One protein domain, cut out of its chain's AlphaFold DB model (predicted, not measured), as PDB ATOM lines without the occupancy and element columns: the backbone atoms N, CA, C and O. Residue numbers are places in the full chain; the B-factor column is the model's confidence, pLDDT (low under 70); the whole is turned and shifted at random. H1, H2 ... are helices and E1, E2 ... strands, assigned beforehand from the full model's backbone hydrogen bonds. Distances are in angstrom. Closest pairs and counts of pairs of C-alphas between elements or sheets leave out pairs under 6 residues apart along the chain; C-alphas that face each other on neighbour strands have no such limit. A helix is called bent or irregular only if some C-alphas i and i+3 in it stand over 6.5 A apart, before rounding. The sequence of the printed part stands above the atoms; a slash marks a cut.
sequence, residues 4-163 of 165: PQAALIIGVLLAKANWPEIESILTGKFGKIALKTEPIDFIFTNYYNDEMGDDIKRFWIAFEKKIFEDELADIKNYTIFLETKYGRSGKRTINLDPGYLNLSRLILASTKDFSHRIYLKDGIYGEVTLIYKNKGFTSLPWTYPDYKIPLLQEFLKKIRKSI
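AT A GLANCE: This is residues 4 to 163 of the 165 residues of the protein "DUF4416 domain-containing protein" of candidate division TA06 bacterium (UniProt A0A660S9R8). A strongly twisted sheet of eight strands curls round the long helix H3, which lies with the shorter H1 on one face, and the sheet curls round H4 as well, which packs on E1, E3 and E8 and stays apart from H1 and H3. At one end of the sheet the hairpin of E6 and E7 folds round H3. The small helix H2 lies at the outside and only grazes the sheet. The printed part has 160 residues, with four named helices and eight named strands in the order E1 H1 E2 H2 E3 H3 E4 E5 E6 E7 E8 H4; the class is mixed, helices and strands, and the neighbour strands are antiparallel. It is compact, with a radius of gyration of the C-alphas of 14.9 A and spans of 45 by 32 by 30 A.

IN THESE COORDINATES: E1, residues 5 to 14, runs 28.0 A from C-alpha 5 at (177.584, 165.835, 141.039). H1 is residues 19 to 30, 15.7 A, E2 residues 33 to 36, and H2 residues 49 to 52. E3, residues 57 to 68, is 28.8 A long and bends by 85 degrees at residue 65. H3, residues 69 to 86, is 26.5 A long and begins at C-alpha 69, (175.433, 160.668, 139.575); it is irregular, with C-alphas 70 and 73 7.0 A apart. E4 is residues 94 to 101, 22.0 A, E5 residues 105 to 110, E6 residues 118 to 121, E7 residues 124 to 133, 26.7 A, and E8 residues 136 to 139. H4, residues 150 to 163, runs 20.3 A to C-alpha 163 at (177.378, 170.135, 149.330).

HOW THE PARTS SIT: In the branched sheet, E3 lies on one side of E1, with N 10 and O 61 at 2.9 A, and E4 on the other side, with N 9 and O 99 at 2.9 A. E2 is an edge strand beside E3, with N 34 and O 62 at 2.8 A. E4 and E5 form a hairpin, with N 100 and O 107 at 2.9 A. E5 lies on one side of E7, with N 110 and O 125 at 2.8 A; on the other side are E6, with N 118 and O 126 at 2.9 A, and E8, with N 133 and O 136 at 2.9 A. E6, E7 and E8 form a meander, each strand the antiparallel neighbour of the one before. H3 is on the sheet; its closest C-alphas to E4 are Glu 83 and Ile 94, 5.8 A. H1, on the same face as H3, has a height over the sheet of 8.8 A and runs along the strands, at 9 degrees to E3 on the local plane. H4 is on the sheet too; its closest C-alphas to E8 are Gln 153 and Phe 137, 6.8 A. H3 and H4 are apart. Every O i to N i+4 pair is within hydrogen-bond range in H1 and H4, and 12 of 14 in H3; H2 is too short for such a pair.

THE WHOLE: The two C-alphas farthest apart are those of Ser 89 and Asn 134, 47.0 A. The printed part has no cut. The link from E2 to H2, 12 residues, is long; its residues 40 to 41 pair antiparallel with 57 to 58 of E3. The mean pLDDT of the printed part is 96.4, and no printed residue is under 70.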
ATOM      1  N   PRO A   4     175.572 166.139 136.659       94.62
ATOM      2  CA  PRO A   4     175.259 166.424 138.053       94.62
ATOM      3  C   PRO A   4     176.241 165.696 138.973       94.62
ATOM      4  O   PRO A   4     176.610 164.553 138.712       94.62
ATOM      5  N   GLN A   5     176.663 166.373 140.040       96.44
ATOM      6  CA  GLN A   5     177.584 165.835 141.039       96.44
ATOM      7  C   GLN A   5     176.893 165.676 142.390       96.44
ATOM      8  O   GLN A   5     176.061 166.501 142.771       96.44
ATOM      9  N   ALA A   6     177.293 164.653 143.138       97.88
ATOM     10  CA  ALA A   6     176.737 164.313 144.438       97.88
ATOM     11  C   ALA A   6     177.822 163.795 145.395       97.88
ATOM     12  O   ALA A   6     178.921 163.419 144.979       97.88
ATOM     13  N   ALA A   7     177.524 163.793 146.694       98.56
ATOM     14  CA  ALA A   7     178.404 163.199 147.694       98.56
ATOM     15  C   ALA A   7     178.208 161.680 147.716       98.56
ATOM     16  O   ALA A   7     177.081 161.217 147.895       98.56
ATOM     17  N   LEU A   8     179.290 160.914 147.561       98.81
ATOM     18  CA  LEU A   8     179.261 159.458 147.705       98.81
ATOM     19  C   LEU A   8     179.113 159.085 149.180       98.81
ATOM     20  O   LEU A   8     179.856 159.575 150.032       98.81
ATOM     21  N   ILE A   9     178.174 158.183 149.454       98.75
ATOM     22  CA  ILE A   9     177.933 157.583 150.763       98.75
ATOM     23  C   ILE A   9     177.956 156.066 150.600       98.75
ATOM     24  O   ILE A   9     177.405 155.543 149.636       98.75
ATOM     25  N   ILE A  10     178.562 155.351 151.544       98.88
ATOM     26  CA  ILE A  10     178.509 153.889 151.594       98.88
ATOM     27  C   ILE A  10     178.018 153.469 152.976       98.88
ATOM     28  O   ILE A  10     178.628 153.813 153.990       98.88
ATOM     29  N   GLY A  11     176.904 152.736 153.009       98.69
ATOM     30  CA  GLY A  11     176.494 151.979 154.188       98.69
ATOM     31  C   GLY A  11     177.322 150.704 154.286       98.69
ATOM     32  O   GLY A  11     177.475 149.991 153.299       98.69
ATOM     33  N   VAL A  12     177.870 150.424 155.461       98.69
ATOM     34  CA  VAL A  12     178.744 149.274 155.693       98.69
ATOM     35  C   VAL A  12     178.104 148.368 156.725       98.69
ATOM     36  O   VAL A  12     177.772 148.818 157.818       98.69
ATOM     37  N   LEU A  13     177.933 147.097 156.378       98.19
ATOM     38  CA  LEU A  13     177.737 146.020 157.344       98.19
ATOM     39  C   LEU A  13     179.041 145.242 157.439       98.19
ATOM     40  O   LEU A  13     179.524 144.742 156.426       98.19
ATOM     41  N   LEU A  14     179.611 145.146 158.631       96.81
ATOM     42  CA  LEU A  14     180.899 144.518 158.888       96.81
ATOM     43  C   LEU A  14     180.723 143.404 159.914       96.81
ATOM     44  O   LEU A  14     180.242 143.670 161.007       96.81
ATOM     45  N   ALA A  15     181.145 142.186 159.581       93.38
ATOM     46  CA  ALA A  15     181.169 141.076 160.532       93.38
ATOM     47  C   ALA A  15     182.608 140.638 160.829       93.38
ATOM     48  O   ALA A  15     183.173 140.949 161.869       93.38
ATOM     49  N   LYS A  16     183.240 139.938 159.880       85.56
ATOM     50  CA  LYS A  16     184.547 139.276 160.075       85.56
ATOM     51  C   LYS A  16     185.673 139.874 159.227       85.56
ATOM     52  O   LYS A  16     186.774 139.322 159.196       85.56
ATOM     53  N   ALA A  17     185.390 140.938 158.475       86.00
ATOM     54  CA  ALA A  17     186.352 141.536 157.554       86.00
ATOM     55  C   ALA A  17     187.317 142.500 158.266       86.00
ATOM     56  O   ALA A  17     186.977 143.112 159.278       86.00
ATOM     57  N   ASN A  18     188.513 142.672 157.698       91.62
ATOM     58  CA  ASN A  18     189.495 143.644 158.172       91.62
ATOM     59  C   ASN A  18     189.140 145.045 157.650       91.62
ATOM     60  O   ASN A  18     189.501 145.410 156.530       91.62
ATOM     61  N   TRP A  19     188.403 145.822 158.448       95.62
ATOM     62  CA  TRP A  19     187.960 147.154 158.035       95.62
ATOM     63  C   TRP A  19     189.106 148.095 157.614       95.62
ATOM     64  O   TRP A  19     188.985 148.655 156.528       95.62
ATOM     65  N   PRO A  20     190.213 148.255 158.370       96.81
ATOM     66  CA  PRO A  20     191.335 149.108 157.957       96.81
ATOM     67  C   PRO A  20     191.874 148.841 156.544       96.81
ATOM     68  O   PRO A  20     192.196 149.774 155.810       96.81
ATOM     69  N   GLU A  21     191.949 147.574 156.133       97.00
ATOM     70  CA  GLU A  21     192.394 147.211 154.783       97.00
ATOM     71  C   GLU A  21     191.386 147.673 153.719       97.00
ATOM     72  O   GLU A  21     191.755 148.291 152.720       97.00
ATOM     73  N   ILE A  22     190.098 147.420 153.954       97.00
ATOM     74  CA  ILE A  22     189.018 147.809 153.041       97.00
ATOM     75  C   ILE A  22     188.885 149.335 152.977       97.00
ATOM     76  O   ILE A  22     188.707 149.894 151.897       97.00
ATOM     77  N   GLU A  23     189.028 150.021 154.107       98.12
ATOM     78  CA  GLU A  23     189.062 151.478 154.200       98.12
ATOM     79  C   GLU A  23     190.203 152.067 153.366       98.12
ATOM     80  O   GLU A  23     189.980 153.010 152.607       98.12
ATOM     81  N   SER A  24     191.401 151.479 153.426       98.25
ATOM     82  CA  SER A  24     192.540 151.880 152.588       98.25
ATOM     83  C   SER A  24     192.231 151.743 151.089       98.25
ATOM     84  O   SER A  24     192.474 152.653 150.298       98.25
ATOM     85  N   ILE A  25     191.585 150.647 150.682       98.25
ATOM     86  CA  ILE A  25     191.190 150.424 149.281       98.25
ATOM     87  C   ILE A  25     190.116 151.415 148.827       98.25
ATOM     88  O   ILE A  25     190.197 151.974 147.728       98.25
ATOM     89  N   LEU A  26     189.094 151.630 149.656       98.44
ATOM     90  CA  LEU A  26     188.019 152.573 149.364       98.44
ATOM     91  C   LEU A  26     188.558 154.002 149.280       98.44
ATOM     92  O   LEU A  26     188.190 154.728 148.360       98.44
ATOM     93  N   THR A  27     189.461 154.389 150.183       98.25
ATOM     94  CA  THR A  27     190.074 155.723 150.165       98.25
ATOM     95  C   THR A  27     191.015 155.924 148.984       98.25
ATOM     96  O   THR A  27     190.994 156.987 148.362       98.25
ATOM     97  N   GLY A  28     191.763 154.892 148.589       98.25
ATOM     98  CA  GLY A  28     192.573 154.917 147.373       98.25
ATOM     99  C   GLY A  28     191.745 155.119 146.098       98.25
ATOM    100  O   GLY A  28     192.195 155.797 145.176       98.25
ATOM    101  N   LYS A  29     190.516 154.580 146.037       98.19
ATOM    102  CA  LYS A  29     189.652 154.699 144.848       98.19
ATOM    103  C   LYS A  29     188.763 155.941 144.845       98.19
ATOM    104  O   LYS A  29     188.609 156.590 143.810       98.19
ATOM    105  N   PHE A  30     188.144 156.252 145.978       98.31
ATOM    106  CA  PHE A  30     187.110 157.282 146.087       98.31
ATOM    107  C   PHE A  30     187.599 158.566 146.761       98.31
ATOM    108  O   PHE A  30     186.855 159.539 146.830       98.31
ATOM    109  N   GLY A  31     188.860 158.612 147.192       97.94
ATOM    110  CA  GLY A  31     189.437 159.739 147.917       97.94
ATOM    111  C   GLY A  31     189.254 159.614 149.427       97.94
ATOM    112  O   GLY A  31     188.759 158.618 149.944       97.94
ATOM    113  N   LYS A  32     189.672 160.636 150.169       98.19
ATOM    114  CA  LYS A  32     189.624 160.620 151.633       98.19
ATOM    115  C   LYS A  32     188.183 160.536 152.158       98.19
ATOM    116  O   LYS A  32     187.275 161.164 151.610       98.19
ATOM    117  N   ILE A  33     187.980 159.781 153.239       98.62
ATOM    118  CA  ILE A  33     186.713 159.769 153.980       98.62
ATOM    119  C   ILE A  33     186.581 161.101 154.727       98.62
ATOM    120  O   ILE A  33     187.418 161.444 155.560       98.62
ATOM    121  N   ALA A  34     185.523 161.847 154.416       97.94
ATOM    122  CA  ALA A  34     185.186 163.116 155.053       97.94
ATOM    123  C   ALA A  34     184.490 162.908 156.402       97.94
ATOM    124  O   ALA A  34     184.676 163.680 157.340       97.94
ATOM    125  N   LEU A  35     183.633 161.886 156.475       98.31
ATOM    126  CA  LEU A  35     182.820 161.606 157.648       98.31
ATOM    127  C   LEU A  35     182.566 160.107 157.764       98.31
ATOM    128  O   LEU A  35     182.274 159.440 156.772       98.31
ATOM    129  N   LYS A  36     182.619 159.606 158.996       98.50
ATOM    130  CA  LYS A  36     182.292 158.236 159.382       98.50
ATOM    131  C   LYS A  36     181.446 158.285 160.653       98.50
ATOM    132  O   LYS A  36     181.718 159.110 161.523       98.50
ATOM    133  N   THR A  37     180.400 157.471 160.741       98.69
ATOM    134  CA  THR A  37     179.636 157.322 161.990       98.69
ATOM    135  C   THR A  37     180.341 156.368 162.947       98.69
ATOM    136  O   THR A  37     181.090 155.494 162.508       98.69
ATOM    137  N   GLU A  38     180.020 156.463 164.236       97.06
ATOM    138  CA  GLU A  38     180.314 155.368 165.161       97.06
ATOM    139  C   GLU A  38     179.608 154.078 164.697       97.06
ATOM    140  O   GLU A  38     178.481 154.157 164.180       97.06
ATOM    141  N   PRO A  39     180.249 152.903 164.831       97.62
ATOM    142  CA  PRO A  39     179.600 151.620 164.602       97.62
ATOM    143  C   PRO A  39     178.497 151.346 165.623       97.62
ATOM    144  O   PRO A  39     178.650 151.623 166.809       97.62
ATOM    145  N   ILE A  40     177.404 150.749 165.156       97.81
ATOM    146  CA  ILE A  40     176.311 150.238 165.989       97.81
ATOM    147  C   ILE A  40     176.055 148.767 165.678       97.81
ATOM    148  O   ILE A  40     176.394 148.297 164.591       97.81
ATOM    149  N   ASP A  41     175.411 148.049 166.591       97.00
ATOM    150  CA  ASP A  41     174.961 146.682 166.325       97.00
ATOM    151  C   ASP A  41     173.825 146.680 165.297       97.00
ATOM    152  O   ASP A  41     172.879 147.473 165.370       97.00
ATOM    153  N   PHE A  42     173.911 145.789 164.313       96.62
ATOM    154  CA  PHE A  42     172.895 145.654 163.281       96.62
ATOM    155  C   PHE A  42     171.782 144.706 163.736       96.62
ATOM    156  O   PHE A  42     171.815 143.507 163.485       96.62
ATOM    157  N   ILE A  43     170.765 145.273 164.385       94.81
ATOM    158  CA  ILE A  43     169.635 144.529 164.975       94.81
ATOM    159  C   ILE A  43     168.330 144.629 164.162       94.81
ATOM    160  O   ILE A  43     167.254 144.293 164.648       94.81
ATOM    161  N   PHE A  44     168.389 145.156 162.935       93.00
ATOM    162  CA  PHE A  44     167.193 145.510 162.158       93.00
ATOM    163  C   PHE A  44     166.580 144.331 161.387       93.00
ATOM    164  O   PHE A  44     165.412 144.391 161.001       93.00
ATOM    165  N   THR A  45     167.361 143.285 161.113       92.56
ATOM    166  CA  THR A  45     166.918 142.049 160.453       92.56
ATOM    167  C   THR A  45     167.970 140.955 160.627       92.56
ATOM    168  O   THR A  45     169.160 141.256 160.644       92.56
ATOM    169  N   ASN A  46     167.535 139.693 160.651       91.12
ATOM    170  CA  ASN A  46     168.425 138.527 160.683       91.12
ATOM    171  C   ASN A  46     168.801 138.022 159.277       91.12
ATOM    172  O   ASN A  46     169.426 136.975 159.141       91.12
ATOM    173  N   TYR A  47     168.412 138.744 158.215       90.38
ATOM    174  CA  TYR A  47     168.618 138.339 156.816       90.38
ATOM    175  C   TYR A  47     170.078 137.998 156.470       90.38
ATOM    176  O   TYR A  47     170.323 137.177 155.590       90.38
ATOM    177  N   TYR A  48     171.043 138.627 157.142       89.62
ATOM    178  CA  TYR A  48     172.468 138.440 156.869       89.62
ATOM    179  C   TYR A  48     173.122 137.363 157.742       89.62
ATOM    180  O   TYR A  48     174.263 137.006 157.468       89.62
ATOM    181  N   ASN A  49     172.443 136.835 158.763       89.62
ATOM    182  CA  ASN A  49     173.076 136.009 159.795       89.62
ATOM    183  C   ASN A  49     173.624 134.688 159.240       89.62
ATOM    184  O   ASN A  49     174.762 134.324 159.532       89.62
ATOM    185  N   ASP A  50     172.873 134.021 158.358       87.81
ATOM    186  CA  ASP A  50     173.302 132.759 157.734       87.81
ATOM    187  C   ASP A  50     174.607 132.910 156.934       87.81
ATOM    188  O   ASP A  50     175.406 131.973 156.811       87.81
ATOM    189  N   GLU A  51     174.835 134.105 156.387       88.56
ATOM    190  CA  GLU A  51     175.984 134.422 155.549       88.56
ATOM    191  C   GLU A  51     177.131 135.052 156.358       88.56
ATOM    192  O   GLU A  51     178.262 134.569 156.325       88.56
ATOM    193  N   MET A  52     176.850 136.099 157.127       91.50
ATOM    194  CA  MET A  52     177.849 136.942 157.787       91.50
ATOM    195  C   MET A  52     178.096 136.559 159.259       91.50
ATOM    196  O   MET A  52     179.169 136.855 159.796       91.50
ATOM    197  N   GLY A  53     177.170 135.833 159.891       89.38
ATOM    198  CA  GLY A  53     177.126 135.573 161.335       89.38
ATOM    199  C   GLY A  53     176.309 136.617 162.106       89.38
ATOM    200  O   GLY A  53     175.735 137.519 161.507       89.38
ATOM    201  N   ASP A  54     176.274 136.491 163.435       86.25
ATOM    202  CA  ASP A  54     175.330 137.242 164.282       86.25
ATOM    203  C   ASP A  54     175.876 138.570 164.844       86.25
ATOM    204  O   ASP A  54     175.101 139.420 165.274       86.25
ATOM    205  N   ASP A  55     177.197 138.785 164.824       92.75
ATOM    206  CA  ASP A  55     177.833 140.026 165.302       92.75
ATOM    207  C   ASP A  55     178.169 140.951 164.125       92.75
ATOM    208  O   ASP A  55     179.316 141.074 163.689       92.75
ATOM    209  N   ILE A  56     177.126 141.552 163.550       96.81
ATOM    210  CA  ILE A  56     177.251 142.492 162.435       96.81
ATOM    211  C   ILE A  56     177.218 143.918 162.982       96.81
ATOM    212  O   ILE A  56     176.248 144.336 163.613       96.81
ATOM    213  N   LYS A  57     178.249 144.703 162.671       97.75
ATOM    214  CA  LYS A  57     178.274 146.148 162.919       97.75
ATOM    215  C   LYS A  57     177.798 146.919 161.697       97.75
ATOM    216  O   LYS A  57     178.195 146.614 160.574       97.75
ATOM    217  N   ARG A  58     177.008 147.968 161.913       98.38
ATOM    218  CA  ARG A  58     176.572 148.930 160.898       98.38
ATOM    219  C   ARG A  58     177.199 150.295 161.149       98.38
ATOM    220  O   ARG A  58     177.158 150.806 162.261       98.38
ATOM    221  N   PHE A  59     177.742 150.902 160.103       98.75
ATOM    222  CA  PHE A  59     178.138 152.310 160.086       98.75
ATOM    223  C   PHE A  59     178.058 152.863 158.665       98.75
ATOM    224  O   PHE A  59     177.888 152.118 157.700       98.75
ATOM    225  N   TRP A  60     178.181 154.180 158.530       98.81
ATOM    226  CA  TRP A  60     178.164 154.859 157.240       98.81
ATOM    227  C   TRP A  60     179.406 155.717 157.078       98.81
ATOM    228  O   TRP A  60     179.885 156.328 158.035       98.81
ATOM    229  N   ILE A  61     179.905 155.773 155.846       98.81
ATOM    230  CA  ILE A  61     181.024 156.625 155.453       98.81
ATOM    231  C   ILE A  61     180.644 157.502 154.268       98.81
ATOM    232  O   ILE A  61     179.822 157.120 153.436       98.81
ATOM    233  N   ALA A  62     181.246 158.684 154.196       98.75
ATOM    234  CA  ALA A  62     181.120 159.603 153.077       98.75
ATOM    235  C   ALA A  62     182.485 160.166 152.692       98.75
ATOM    236  O   ALA A  62     183.351 160.347 153.549       98.75
ATOM    237  N   PHE A  63     182.666 160.456 151.410       98.62
ATOM    238  CA  PHE A  63     183.957 160.838 150.837       98.62
ATOM    239  C   PHE A  63     184.030 162.341 150.548       98.62
ATOM    240  O   PHE A  63     183.018 162.972 150.246       98.62
ATOM    241  N   GLU A  64     185.234 162.916 150.634       96.88
ATOM    242  CA  GLU A  64     185.482 164.330 150.301       96.88
ATOM    243  C   GLU A  64     185.269 164.593 148.800       96.88
ATOM    244  O   GLU A  64     184.721 165.624 148.405       96.88
ATOM    245  N   LYS A  65     185.673 163.641 147.950       96.38
ATOM    246  CA  LYS A  65     185.516 163.729 146.497       96.38
ATOM    247  C   LYS A  65     184.050 163.515 146.107       96.38
ATOM    248  O   LYS A  65     183.454 162.484 146.413       96.38
ATOM    249  N   LYS A  66     183.487 164.476 145.369       96.88
ATOM    250  CA  LYS A  66     182.172 164.331 144.727       96.88
ATOM    251  C   LYS A  66     182.275 163.367 143.541       96.88
ATOM    252  O   LYS A  66     183.258 163.404 142.800       96.88
ATOM    253  N   ILE A  67     181.241 162.559 143.352       97.75
ATOM    254  CA  ILE A  67     181.059 161.716 142.165       97.75
ATOM    255  C   ILE A  67     180.059 162.380 141.218       97.75
ATOM    256  O   ILE A  67     179.285 163.242 141.642       97.75
ATOM    257  N   PHE A  68     180.045 161.981 139.957       97.81
ATOM    258  CA  PHE A  68     178.917 162.198 139.065       97.81
ATOM    259  C   PHE A  68     177.825 161.157 139.335       97.81
ATOM    260  O   PHE A  68     178.111 160.005 139.657       97.81
ATOM    261  N   GLU A  69     176.556 161.559 139.232       97.31
ATOM    262  CA  GLU A  69     175.433 160.668 139.575       97.31
ATOM    263  C   GLU A  69     175.374 159.404 138.685       97.31
ATOM    264  O   GLU A  69     174.912 158.359 139.139       97.31
ATOM    265  N   ASP A  70     175.888 159.466 137.450       96.94
ATOM    266  CA  ASP A  70     175.943 158.338 136.508       96.94
ATOM    267  C   ASP A  70     177.041 157.304 136.826       96.94
ATOM    268  O   ASP A  70     177.016 156.199 136.284       96.94
ATOM    269  N   GLU A  71     177.958 157.609 137.750       98.25
ATOM    270  CA  GLU A  71     178.986 156.669 138.227       98.25
ATOM    271  C   GLU A  71     178.430 155.645 139.234       98.25
ATOM    272  O   GLU A  71     179.097 154.658 139.541       98.25
ATOM    273  N   LEU A  72     177.214 155.845 139.764       98.62
ATOM    274  CA  LEU A  72     176.679 155.033 140.865       98.62
ATOM    275  C   LEU A  72     176.641 153.527 140.543       98.62
ATOM    276  O   LEU A  72     176.956 152.705 141.406       98.62
ATOM    277  N   ALA A  73     176.286 153.159 139.309       98.62
ATOM    278  CA  ALA A  73     176.252 151.760 138.889       98.62
ATOM    279  C   ALA A  73     177.652 151.121 138.872       98.62
ATOM    280  O   ALA A  73     177.836 150.021 139.397       98.62
ATOM    281  N   ASP A  74     178.658 151.841 138.366       98.69
ATOM    282  CA  ASP A  74     180.050 151.367 138.342       98.69
ATOM    283  C   ASP A  74     180.606 151.212 139.758       98.69
ATOM    284  O   ASP A  74     181.310 150.248 140.069       98.69
ATOM    285  N   ILE A  75     180.247 152.143 140.645       98.81
ATOM    286  CA  ILE A  75     180.602 152.082 142.061       98.81
ATOM    287  C   ILE A  75     179.980 150.843 142.706       98.81
ATOM    288  O   ILE A  75     180.690 150.128 143.410       98.81
ATOM    289  N   LYS A  76     178.701 150.532 142.443       98.81
ATOM    290  CA  LYS A  76     178.061 149.322 142.982       98.81
ATOM    291  C   LYS A  76     178.720 148.043 142.483       98.81
ATOM    292  O   LYS A  76     178.998 147.158 143.290       98.81
ATOM    293  N   ASN A  77     179.038 147.959 141.195       98.69
ATOM    294  CA  ASN A  77     179.775 146.817 140.651       98.69
ATOM    295  C   ASN A  77     181.152 146.661 141.315       98.69
ATOM    296  O   ASN A  77     181.552 145.553 141.676       98.69
ATOM    297  N   TYR A  78     181.852 147.770 141.570       98.69
ATOM    298  CA  TYR A  78     183.114 147.733 142.300       98.69
ATOM    299  C   TYR A  78     182.957 147.278 143.758       98.69
ATOM    300  O   TYR A  78     183.774 146.494 144.241       98.69
ATOM    301  N   THR A  79     181.926 147.733 144.476       98.56
ATOM    302  CA  THR A  79     181.719 147.290 145.860       98.56
ATOM    303  C   THR A  79     181.333 145.814 145.931       98.56
ATOM    304  O   THR A  79     181.850 145.119 146.798       98.56
ATOM    305  N   ILE A  80     180.538 145.299 144.985       98.00
ATOM    306  CA  ILE A  80     180.230 143.859 144.863       98.00
ATOM    307  C   ILE A  80     181.507 143.039 144.644       98.00
ATOM    308  O   ILE A  80     181.697 141.991 145.268       98.00
ATOM    309  N   PHE A  81     182.413 143.522 143.788       97.50
ATOM    310  CA  PHE A  81     183.718 142.892 143.602       97.50
ATOM    311  C   PHE A  81     184.506 142.827 144.919       97.50
ATOM    312  O   PHE A  81     185.059 141.777 145.244       97.50
ATOM    313  N   LEU A  82     184.529 143.908 145.709       97.19
ATOM    314  CA  LEU A  82     185.188 143.903 147.018       97.19
ATOM    315  C   LEU A  82     184.517 142.936 148.000       97.19
ATOM    316  O   LEU A  82     185.215 142.153 148.638       97.19
ATOM    317  N   GLU A  83     183.188 142.940 148.096       96.81
ATOM    318  CA  GLU A  83     182.438 142.000 148.943       96.81
ATOM    319  C   GLU A  83     182.786 140.544 148.608       96.81
ATOM    320  O   GLU A  83     183.024 139.738 149.507       96.81
ATOM    321  N   THR A  84     182.893 140.228 147.314       95.12
ATOM    322  CA  THR A  84     183.277 138.896 146.825       95.12
ATOM    323  C   THR A  84     184.729 138.572 147.171       95.12
ATOM    324  O   THR A  84     185.014 137.504 147.706       95.12
ATOM    325  N   LYS A  85     185.654 139.507 146.914       94.75
ATOM    326  CA  LYS A  85     187.091 139.346 147.179       94.75
ATOM    327  C   LYS A  85     187.391 139.096 148.662       94.75
ATOM    328  O   LYS A  85     188.294 138.326 148.975       94.75
ATOM    329  N   TYR A  86     186.661 139.757 149.559       92.94
ATOM    330  CA  TYR A  86     186.855 139.665 151.011       92.94
ATOM    331  C   TYR A  86     185.946 138.633 151.693       92.94
ATOM    332  O   TYR A  86     186.053 138.408 152.906       92.94
ATOM    333  N   GLY A  87     185.067 137.985 150.930       91.44
ATOM    334  CA  GLY A  87     184.295 136.840 151.391       91.44
ATOM    335  C   GLY A  87     185.189 135.668 151.810       91.44
ATOM    336  O   GLY A  87     186.337 135.536 151.388       91.44
ATOM    337  N   ARG A  88     184.663 134.799 152.673       87.31
ATOM    338  CA  ARG A  88     185.344 133.583 153.140       87.31
ATOM    339  C   ARG A  88     184.439 132.382 152.927       87.31
ATOM    340  O   ARG A  88     183.273 132.417 153.309       87.31
ATOM    341  N   SER A  89     184.976 131.324 152.323       86.44
ATOM    342  CA  SER A  89     184.242 130.076 152.056       86.44
ATOM    343  C   SER A  89     182.900 130.298 151.339       86.44
ATOM    344  O   SER A  89     181.893 129.690 151.691       86.44
ATOM    345  N   GLY A  90     182.872 131.219 150.369       81.00
ATOM    346  CA  GLY A  90     181.668 131.559 149.602       81.00
ATOM    347  C   GLY A  90     180.642 132.431 150.336       81.00
ATOM    348  O   GLY A  90     179.582 132.689 149.777       81.00
ATOM    349  N   LYS A  91     180.937 132.903 151.554       89.06
ATOM    350  CA  LYS A  91     180.065 133.787 152.335       89.06
ATOM    351  C   LYS A  91     180.664 135.185 152.482       89.06
ATOM    352  O   LYS A  91     181.870 135.322 152.716       89.06
ATOM    353  N   ARG A  92     179.841 136.233 152.389       91.12
ATOM    354  CA  ARG A  92     180.274 137.615 152.646       91.12
ATOM    355  C   ARG A  92     180.732 137.808 154.091       91.12
ATOM    356  O   ARG A  92     180.168 137.266 155.035       91.12
ATOM    357  N   THR A  93     181.759 138.630 154.268       94.44
ATOM    358  CA  THR A  93     182.221 139.109 155.586       94.44
ATOM    359  C   THR A  93     181.964 140.606 155.778       94.44
ATOM    360  O   THR A  93     182.105 141.128 156.889       94.44
ATOM    361  N   ILE A  94     181.570 141.275 154.693       96.56
ATOM    362  CA  ILE A  94     181.213 142.683 154.597       96.56
ATOM    363  C   ILE A  94     180.117 142.840 153.536       96.56
ATOM    364  O   ILE A  94     180.104 142.106 152.549       96.56
ATOM    365  N   ASN A  95     179.221 143.803 153.728       97.81
ATOM    366  CA  ASN A  95     178.302 144.291 152.702       97.81
ATOM    367  C   ASN A  95     178.459 145.812 152.589       97.81
ATOM    368  O   ASN A  95     178.494 146.519 153.601       97.81
ATOM    369  N   LEU A  96     178.570 146.300 151.358       98.50
ATOM    370  CA  LEU A  96     178.817 147.686 151.000       98.50
ATOM    371  C   LEU A  96     177.651 148.185 150.130       98.50
ATOM    372  O   LEU A  96     177.455 147.779 148.978       98.50
ATOM    373  N   ASP A  97     176.887 149.118 150.688       98.44
ATOM    374  CA  ASP A  97     175.711 149.726 150.069       98.44
ATOM    375  C   ASP A  97     176.050 151.140 149.582       98.44
ATOM    376  O   ASP A  97     175.840 152.109 150.325       98.44
ATOM    377  N   PRO A  98     176.615 151.302 148.370       98.81
ATOM    378  CA  PRO A  98     176.882 152.619 147.836       98.81
ATOM    379  C   PRO A  98     175.595 153.330 147.439       98.81
ATOM    380  O   PRO A  98     174.635 152.753 146.922       98.81
ATOM    381  N   GLY A  99     175.635 154.633 147.643       98.75
ATOM    382  CA  GLY A  99     174.621 155.577 147.252       98.75
ATOM    383  C   GLY A  99     175.204 156.967 147.120       98.75
ATOM    384  O   GLY A  99     176.379 157.202 147.395       98.75
ATOM    385  N   TYR A 100     174.372 157.919 146.737       98.75
ATOM    386  CA  TYR A 100     174.772 159.312 146.748       98.75
ATOM    387  C   TYR A 100     173.727 160.201 147.388       98.75
ATOM    388  O   TYR A 100     172.520 159.962 147.309       98.75
ATOM    389  N   LEU A 101     174.220 161.267 148.006       98.62
ATOM    390  CA  LEU A 101     173.414 162.349 148.528       98.62
ATOM    391  C   LEU A 101     173.592 163.573 147.639       98.62
ATOM    392  O   LEU A 101     174.702 164.074 147.462       98.62
ATOM    393  N   ASN A 102     172.479 164.081 147.120       97.06
ATOM    394  CA  ASN A 102     172.411 165.423 146.556       97.06
ATOM    395  C   ASN A 102     171.551 166.328 147.459       97.06
ATOM    396  O   ASN A 102     171.144 165.941 148.556       97.06
ATOM    397  N   LEU A 103     171.265 167.557 147.024       96.62
ATOM    398  CA  LEU A 103     170.522 168.523 147.847       96.62
ATOM    399  C   LEU A 103     169.078 168.107 148.170       96.62
ATOM    400  O   LEU A 103     168.488 168.661 149.103       96.62
ATOM    401  N   SER A 104     168.513 167.174 147.404       97.12
ATOM    402  CA  SER A 104     167.096 166.810 147.445       97.12
ATOM    403  C   SER A 104     166.831 165.393 147.945       97.12
ATOM    404  O   SER A 104     165.742 165.136 148.453       97.12
ATOM    405  N   ARG A 105     167.784 164.465 147.801       98.25
ATOM    406  CA  ARG A 105     167.538 163.040 148.042       98.25
ATOM    407  C   ARG A 105     168.807 162.241 148.295       98.25
ATOM    408  O   ARG A 105     169.880 162.592 147.804       98.25
ATOM    409  N   LEU A 106     168.626 161.140 149.015       98.75
ATOM    410  CA  LEU A 106     169.563 160.026 149.083       98.75
ATOM    411  C   LEU A 106     169.099 158.947 148.104       98.75
ATOM    412  O   LEU A 106     167.946 158.512 148.184       98.75
ATOM    413  N   ILE A 107     169.995 158.512 147.224       98.75
ATOM    414  CA  ILE A 107     169.781 157.374 146.330       98.75
ATOM    415  C   ILE A 107     170.727 156.244 146.719       98.75
ATOM    416  O   ILE A 107     171.903 156.509 146.946       98.75
ATOM    417  N   LEU A 108     170.233 155.006 146.774       98.81
ATOM    418  CA  LEU A 108     171.045 153.797 146.955       98.81
ATOM    419  C   LEU A 108     171.039 152.941 145.688       98.81
ATOM    420  O   LEU A 108     170.060 152.940 144.939       98.81
ATOM    421  N   ALA A 109     172.128 152.208 145.467       98.69
ATOM    422  CA  ALA A 109     172.247 151.242 144.382       98.69
ATOM    423  C   ALA A 109     171.875 149.823 144.830       98.69
ATOM    424  O   ALA A 109     172.293 149.357 145.892       98.69
ATOM    425  N   SER A 110     171.156 149.099 143.974       98.25
ATOM    426  CA  SER A 110     170.688 147.731 144.207       98.25
ATOM    427  C   SER A 110     170.894 146.866 142.963       98.25
ATOM    428  O   SER A 110     170.738 147.339 141.843       98.25
ATOM    429  N   THR A 111     171.197 145.582 143.156       97.81
ATOM    430  CA  THR A 111     171.166 144.550 142.098       97.81
ATOM    431  C   THR A 111     169.783 143.923 141.928       97.81
ATOM    432  O   THR A 111     169.535 143.188 140.978       97.81
ATOM    433  N   LYS A 112     168.883 144.157 142.885       96.12
ATOM    434  CA  LYS A 112     167.535 143.594 142.905       96.12
ATOM    435  C   LYS A 112     166.584 144.594 142.268       96.12
ATOM    436  O   LYS A 112     166.447 145.691 142.809       96.12
ATOM    437  N   ASP A 113     165.910 144.207 141.195       97.00
ATOM    438  CA  ASP A 113     164.801 144.979 140.632       97.00
ATOM    439  C   ASP A 113     163.600 144.996 141.596       97.00
ATOM    440  O   ASP A 113     163.405 144.057 142.375       97.00
ATOM    441  N   PHE A 114     162.826 146.082 141.595       96.75
ATOM    442  CA  PHE A 114     161.554 146.197 142.311       96.75
ATOM    443  C   PHE A 114     160.737 147.392 141.798       96.75
ATOM    444  O   PHE A 114     161.269 148.279 141.141       96.75
ATOM    445  N   SER A 115     159.453 147.465 142.160       96.62
ATOM    446  CA  SER A 115     158.485 148.428 141.604       96.62
ATOM    447  C   SER A 115     158.881 149.911 141.690       96.62
ATOM    448  O   SER A 115     158.438 150.700 140.859       96.62
ATOM    449  N   HIS A 116     159.694 150.313 142.673       97.06
ATOM    450  CA  HIS A 116     160.164 151.697 142.852       97.06
ATOM    451  C   HIS A 116     161.604 151.940 142.377       97.06
ATOM    452  O   HIS A 116     162.127 153.045 142.548       97.06
ATOM    453  N   ARG A 117     162.270 150.917 141.836       98.31
ATOM    454  CA  ARG A 117     163.676 150.974 141.432       98.31
ATOM    455  C   ARG A 117     163.793 151.287 139.949       98.31
ATOM    456  O   ARG A 117     163.073 150.743 139.122       98.31
ATOM    457  N   ILE A 118     164.720 152.176 139.612       98.44
ATOM    458  CA  ILE A 118     164.946 152.622 138.237       98.44
ATOM    459  C   ILE A 118     166.241 151.998 137.745       98.44
ATOM    460  O   ILE A 118     167.279 152.138 138.393       98.44
ATOM    461  N   TYR A 119     166.188 151.322 136.602       98.50
ATOM    462  CA  TYR A 119     167.378 150.771 135.965       98.50
ATOM    463  C   TYR A 119     168.377 151.883 135.617       98.50
ATOM    464  O   TYR A 119     168.000 152.897 135.028       98.50
ATOM    465  N   LEU A 120     169.645 151.691 135.989       98.12
ATOM    466  CA  LEU A 120     170.739 152.605 135.657       98.12
ATOM    467  C   LEU A 120     171.531 152.062 134.465       98.12
ATOM    468  O   LEU A 120     171.508 152.655 133.390       98.12
ATOM    469  N   LYS A 121     172.234 150.943 134.678       98.31
ATOM    470  CA  LYS A 121     172.986 150.152 133.689       98.31
ATOM    471  C   LYS A 121     173.536 148.883 134.345       98.31
ATOM    472  O   LYS A 121     173.566 148.795 135.571       98.31
ATOM    473  N   ASP A 122     173.987 147.917 133.545       97.75
ATOM    474  CA  ASP A 122     174.765 146.745 133.992       97.75
ATOM    475  C   ASP A 122     174.110 145.928 135.124       97.75
ATOM    476  O   ASP A 122     174.777 145.424 136.023       97.75
ATOM    477  N   GLY A 123     172.777 145.826 135.105       98.00
ATOM    478  CA  GLY A 123     172.001 145.117 136.131       98.00
ATOM    479  C   GLY A 123     171.878 145.866 137.463       98.00
ATOM    480  O   GLY A 123     171.368 145.308 138.432       98.00
ATOM    481  N   ILE A 124     172.326 147.123 137.522       98.69
ATOM    482  CA  ILE A 124     172.210 147.978 138.699       98.69
ATOM    483  C   ILE A 124     171.033 148.935 138.551       98.69
ATOM    484  O   ILE A 124     170.830 149.578 137.519       98.69
ATOM    485  N   TYR A 125     170.295 149.063 139.645       98.75
ATOM    486  CA  TYR A 125     169.148 149.933 139.795       98.75
ATOM    487  C   TYR A 125     169.416 150.968 140.887       98.75
ATOM    488  O   TYR A 125     170.093 150.684 141.875       98.75
ATOM    489  N   GLY A 126     168.863 152.165 140.721       98.50
ATOM    490  CA  GLY A 126     168.856 153.220 141.722       98.50
ATOM    491  C   GLY A 126     167.492 153.327 142.392       98.50
ATOM    492  O   GLY A 126     166.456 153.215 141.734       98.50
ATOM    493  N   GLU A 127     167.481 153.586 143.695       98.12
ATOM    494  CA  GLU A 127     166.255 153.860 144.440       98.12
ATOM    495  C   GLU A 127     166.377 155.126 145.274       98.12
ATOM    496  O   GLU A 127     167.364 155.322 145.978       98.12
ATOM    497  N   VAL A 128     165.357 155.986 145.231       98.56
ATOM    498  CA  VAL A 128     165.262 157.098 146.180       98.56
ATOM    499  C   VAL A 128     164.929 156.509 147.541       98.56
ATOM    500  O   VAL A 128     163.833 155.999 147.741       98.56
ATOM    501  N   THR A 129     165.866 156.569 148.480       98.38
ATOM    502  CA  THR A 129     165.700 155.988 149.818       98.38
ATOM    503  C   THR A 129     165.202 157.014 150.823       98.38
ATOM    504  O   THR A 129     164.439 156.667 151.718       98.38
ATOM    505  N   LEU A 130     165.608 158.279 150.689       98.69
ATOM    506  CA  LEU A 130     165.158 159.388 151.533       98.69
ATOM    507  C   LEU A 130     165.006 160.656 150.691       98.69
ATOM    508  O   LEU A 130     165.809 160.902 149.790       98.69
ATOM    509  N   ILE A 131     164.032 161.500 151.032       98.50
ATOM    510  CA  ILE A 131     163.825 162.817 150.406       98.50
ATOM    511  C   ILE A 131     164.081 163.906 151.441       98.50
ATOM    512  O   ILE A 131     163.552 163.840 152.544       98.50
ATOM    513  N   TYR A 132     164.854 164.933 151.101       97.94
ATOM    514  CA  TYR A 132     165.028 166.098 151.962       97.94
ATOM    515  C   TYR A 132     163.876 167.091 151.763       97.94
ATOM    516  O   TYR A 132     163.738 167.692 150.698       97.94
ATOM    517  N   LYS A 133     163.056 167.287 152.797       95.31
ATOM    518  CA  LYS A 133     161.911 168.208 152.806       95.31
ATOM    519  C   LYS A 133     161.745 168.808 154.199       95.31
ATOM    520  O   LYS A 133     162.041 168.163 155.198       95.31
ATOM    521  N   ASN A 134     161.275 170.056 154.285       93.12
ATOM    522  CA  ASN A 134     160.982 170.726 155.561       93.12
ATOM    523  C   ASN A 134     162.147 170.660 156.574       93.12
ATOM    524  O   ASN A 134     161.945 170.403 157.756       93.12
ATOM    525  N   LYS A 135     163.378 170.890 156.095       92.69
ATOM    526  CA  LYS A 135     164.630 170.863 156.878       92.69
ATOM    527  C   LYS A 135     165.040 169.490 157.453       92.69
ATOM    528  O   LYS A 135     165.981 169.430 158.246       92.69
ATOM    529  N   GLY A 136     164.422 168.387 157.027       95.12
ATOM    530  CA  GLY A 136     164.781 167.024 157.439       95.12
ATOM    531  C   GLY A 136     164.749 166.023 156.284       95.12
ATOM    532  O   GLY A 136     164.309 166.360 155.188       95.12
ATOM    533  N   PHE A 137     165.217 164.792 156.518       98.06
ATOM    534  CA  PHE A 137     164.987 163.703 155.572       98.06
ATOM    535  C   PHE A 137     163.726 162.934 155.953       98.06
ATOM    536  O   PHE A 137     163.548 162.501 157.087       98.06
ATOM    537  N   THR A 138     162.843 162.774 154.981       98.00
ATOM    538  CA  THR A 138     161.597 162.028 155.080       98.00
ATOM    539  C   THR A 138     161.792 160.651 154.459       98.00
ATOM    540  O   THR A 138     162.296 160.530 153.339       98.00
ATOM    541  N   SER A 139     161.386 159.616 155.194       97.88
ATOM    542  CA  SER A 139     161.350 158.243 154.698       97.88
ATOM    543  C   SER A 139     160.195 158.014 153.732       97.88
ATOM    544  O   SER A 139     159.116 158.583 153.880       97.88
ATOM    545  N   LEU A 140     160.423 157.117 152.786       98.06
ATOM    546  CA  LEU A 140     159.447 156.556 151.866       98.06
ATOM    547  C   LEU A 140     158.982 155.177 152.374       98.06
ATOM    548  O   LEU A 140     159.622 154.610 153.269       98.06
ATOM    549  N   PRO A 141     157.886 154.611 151.829       97.62
ATOM    550  CA  PRO A 141     157.349 153.326 152.290       97.62
ATOM    551  C   PRO A 141     158.371 152.178 152.281       97.62
ATOM    552  O   PRO A 141     158.318 151.302 153.138       97.62
ATOM    553  N   TRP A 142     159.334 152.217 151.357       96.81
ATOM    554  CA  TRP A 142     160.387 151.210 151.192       96.81
ATOM    555  C   TRP A 142     161.717 151.559 151.879       96.81
ATOM    556  O   TRP A 142     162.664 150.784 151.784       96.81
ATOM    557  N   THR A 143     161.834 152.699 152.572       97.75
ATOM    558  CA  THR A 143     163.077 153.058 153.274       97.75
ATOM    559  C   THR A 143     163.437 151.990 154.305       97.75
ATOM    560  O   THR A 143     162.626 151.670 155.183       97.75
ATOM    561  N   TYR A 144     164.676 151.505 154.245       96.81
ATOM    562  CA  TYR A 144     165.214 150.531 155.190       96.81
ATOM    563  C   TYR A 144     165.180 151.048 156.643       96.81
ATOM    564  O   TYR A 144     165.405 152.243 156.869       96.81
ATOM    565  N   PRO A 145     164.904 150.194 157.648       97.44
ATOM    566  CA  PRO A 145     164.807 150.619 159.047       97.44
ATOM    567  C   PRO A 145     166.065 151.308 159.590       97.44
ATOM    568  O   PRO A 145     165.958 152.333 160.263       97.44
ATOM    569  N   ASP A 146     167.251 150.812 159.238       97.25
ATOM    570  CA  ASP A 146     168.536 151.396 159.633       97.25
ATOM    571  C   ASP A 146     168.759 152.791 159.024       97.25
ATOM    572  O   ASP A 146     169.508 153.586 159.582       97.25
ATOM    573  N   TYR A 147     168.047 153.146 157.944       98.00
ATOM    574  CA  TYR A 147     168.094 154.491 157.362       98.00
ATOM    575  C   TYR A 147     167.159 155.508 158.036       98.00
ATOM    576  O   TYR A 147     167.200 156.704 157.730       98.00
ATOM    577  N   LYS A 148     166.318 155.060 158.975       97.38
ATOM    578  CA  LYS A 148     165.370 155.915 159.708       97.38
ATOM    579  C   LYS A 148     165.927 156.406 161.044       97.38
ATOM    580  O   LYS A 148     165.336 157.293 161.654       97.38
ATOM    581  N   ILE A 149     167.052 155.854 161.502       97.50
ATOM    582  CA  ILE A 149     167.573 156.136 162.842       97.50
ATOM    583  C   ILE A 149     168.170 157.550 162.954       97.50
ATOM    584  O   ILE A 149     168.765 158.039 161.987       97.50
ATOM    585  N   PRO A 150     168.118 158.188 164.140       97.50
ATOM    586  CA  PRO A 150     168.666 159.530 164.347       97.50
ATOM    587  C   PRO A 150     170.145 159.671 163.966       97.50
ATOM    588  O   PRO A 150     170.533 160.681 163.382       97.50
ATOM    589  N   LEU A 151     170.958 158.641 164.232       98.06
ATOM    590  CA  LEU A 151     172.385 158.632 163.894       98.06
ATOM    591  C   LEU A 151     172.620 158.896 162.398       98.06
ATOM    592  O   LEU A 151     173.417 159.769 162.046       98.06
ATOM    593  N   LEU A 152     171.895 158.193 161.518       98.00
ATOM    594  CA  LEU A 152     172.030 158.405 160.080       98.00
ATOM    595  C   LEU A 152     171.475 159.771 159.661       98.00
ATOM    596  O   LEU A 152     172.067 160.450 158.826       98.00
ATOM    597  N   GLN A 153     170.360 160.200 160.245       97.25
ATOM    598  CA  GLN A 153     169.748 161.491 159.927       97.25
ATOM    599  C   GLN A 153     170.719 162.657 160.173       97.25
ATOM    600  O   GLN A 153     170.879 163.528 159.313       97.25
ATOM    601  N   GLU A 154     171.422 162.651 161.306       97.81
ATOM    602  CA  GLU A 154     172.433 163.663 161.629       97.81
ATOM    603  C   GLU A 154     173.674 163.564 160.732       97.81
ATOM    604  O   GLU A 154     174.199 164.584 160.277       97.81
ATOM    605  N   PHE A 155     174.111 162.346 160.405       98.50
ATOM    606  CA  PHE A 155     175.187 162.113 159.443       98.50
ATOM    607  C   PHE A 155     174.868 162.708 158.060       98.50
ATOM    608  O   PHE A 155     175.657 163.487 157.518       98.50
ATOM    609  N   LEU A 156     173.676 162.438 157.517       98.44
ATOM    610  CA  LEU A 156     173.247 162.961 156.218       98.44
ATOM    611  C   LEU A 156     173.099 164.488 156.223       98.44
ATOM    612  O   LEU A 156     173.445 165.139 155.236       98.44
ATOM    613  N   LYS A 157     172.630 165.093 157.326       97.50
ATOM    614  CA  LYS A 157     172.545 166.561 157.455       97.50
ATOM    615  C   LYS A 157     173.925 167.218 157.367       97.50
ATOM    616  O   LYS A 157     174.062 168.232 156.679       97.50
ATOM    617  N   LYS A 158     174.942 166.636 158.017       97.69
ATOM    618  CA  LYS A 158     176.330 167.132 157.964       97.69
ATOM    619  C   LYS A 158     176.877 167.108 156.536       97.69
ATOM    620  O   LYS A 158     177.406 168.117 156.077       97.69
ATOM    621  N   ILE A 159     176.669 166.010 155.810       97.69
ATOM    622  CA  ILE A 159     177.115 165.878 154.412       97.69
ATOM    623  C   ILE A 159     176.347 166.836 153.507       97.69
ATOM    624  O   ILE A 159     176.931 167.535 152.690       97.69
ATOM    625  N   ARG A 160     175.026 166.952 153.671       97.12
ATOM    626  CA  ARG A 160     174.238 167.889 152.863       97.12
ATOM    627  C   ARG A 160     174.735 169.329 153.019       97.12
ATOM    628  O   ARG A 160     174.756 170.072 152.040       97.12
ATOM    629  N   LYS A 161     175.134 169.727 154.232       95.19
ATOM    630  CA  LYS A 161     175.710 171.052 154.491       95.19
ATOM    631  C   LYS A 161     177.016 171.264 153.717       95.19
ATOM    632  O   LYS A 161     177.204 172.360 153.208       95.19
ATOM    633  N   SER A 162     177.866 170.244 153.566       92.19
ATOM    634  CA  SER A 162     179.108 170.361 152.785       92.19
ATOM    635  C   SER A 162     178.888 170.420 151.269       92.19
ATOM    636  O   SER A 162     179.767 170.877 150.551       92.19
ATOM    637  N   ILE A 163     177.723 170.002 150.759       91.44
ATOM    638  CA  ILE A 163     177.378 170.135 149.330       91.44
ATOM    639  C   ILE A 163     177.020 171.587 148.968       91.44
ATOM    640  O   ILE A 163     177.191 171.977 147.814       91.44
TER     641      ILE A 163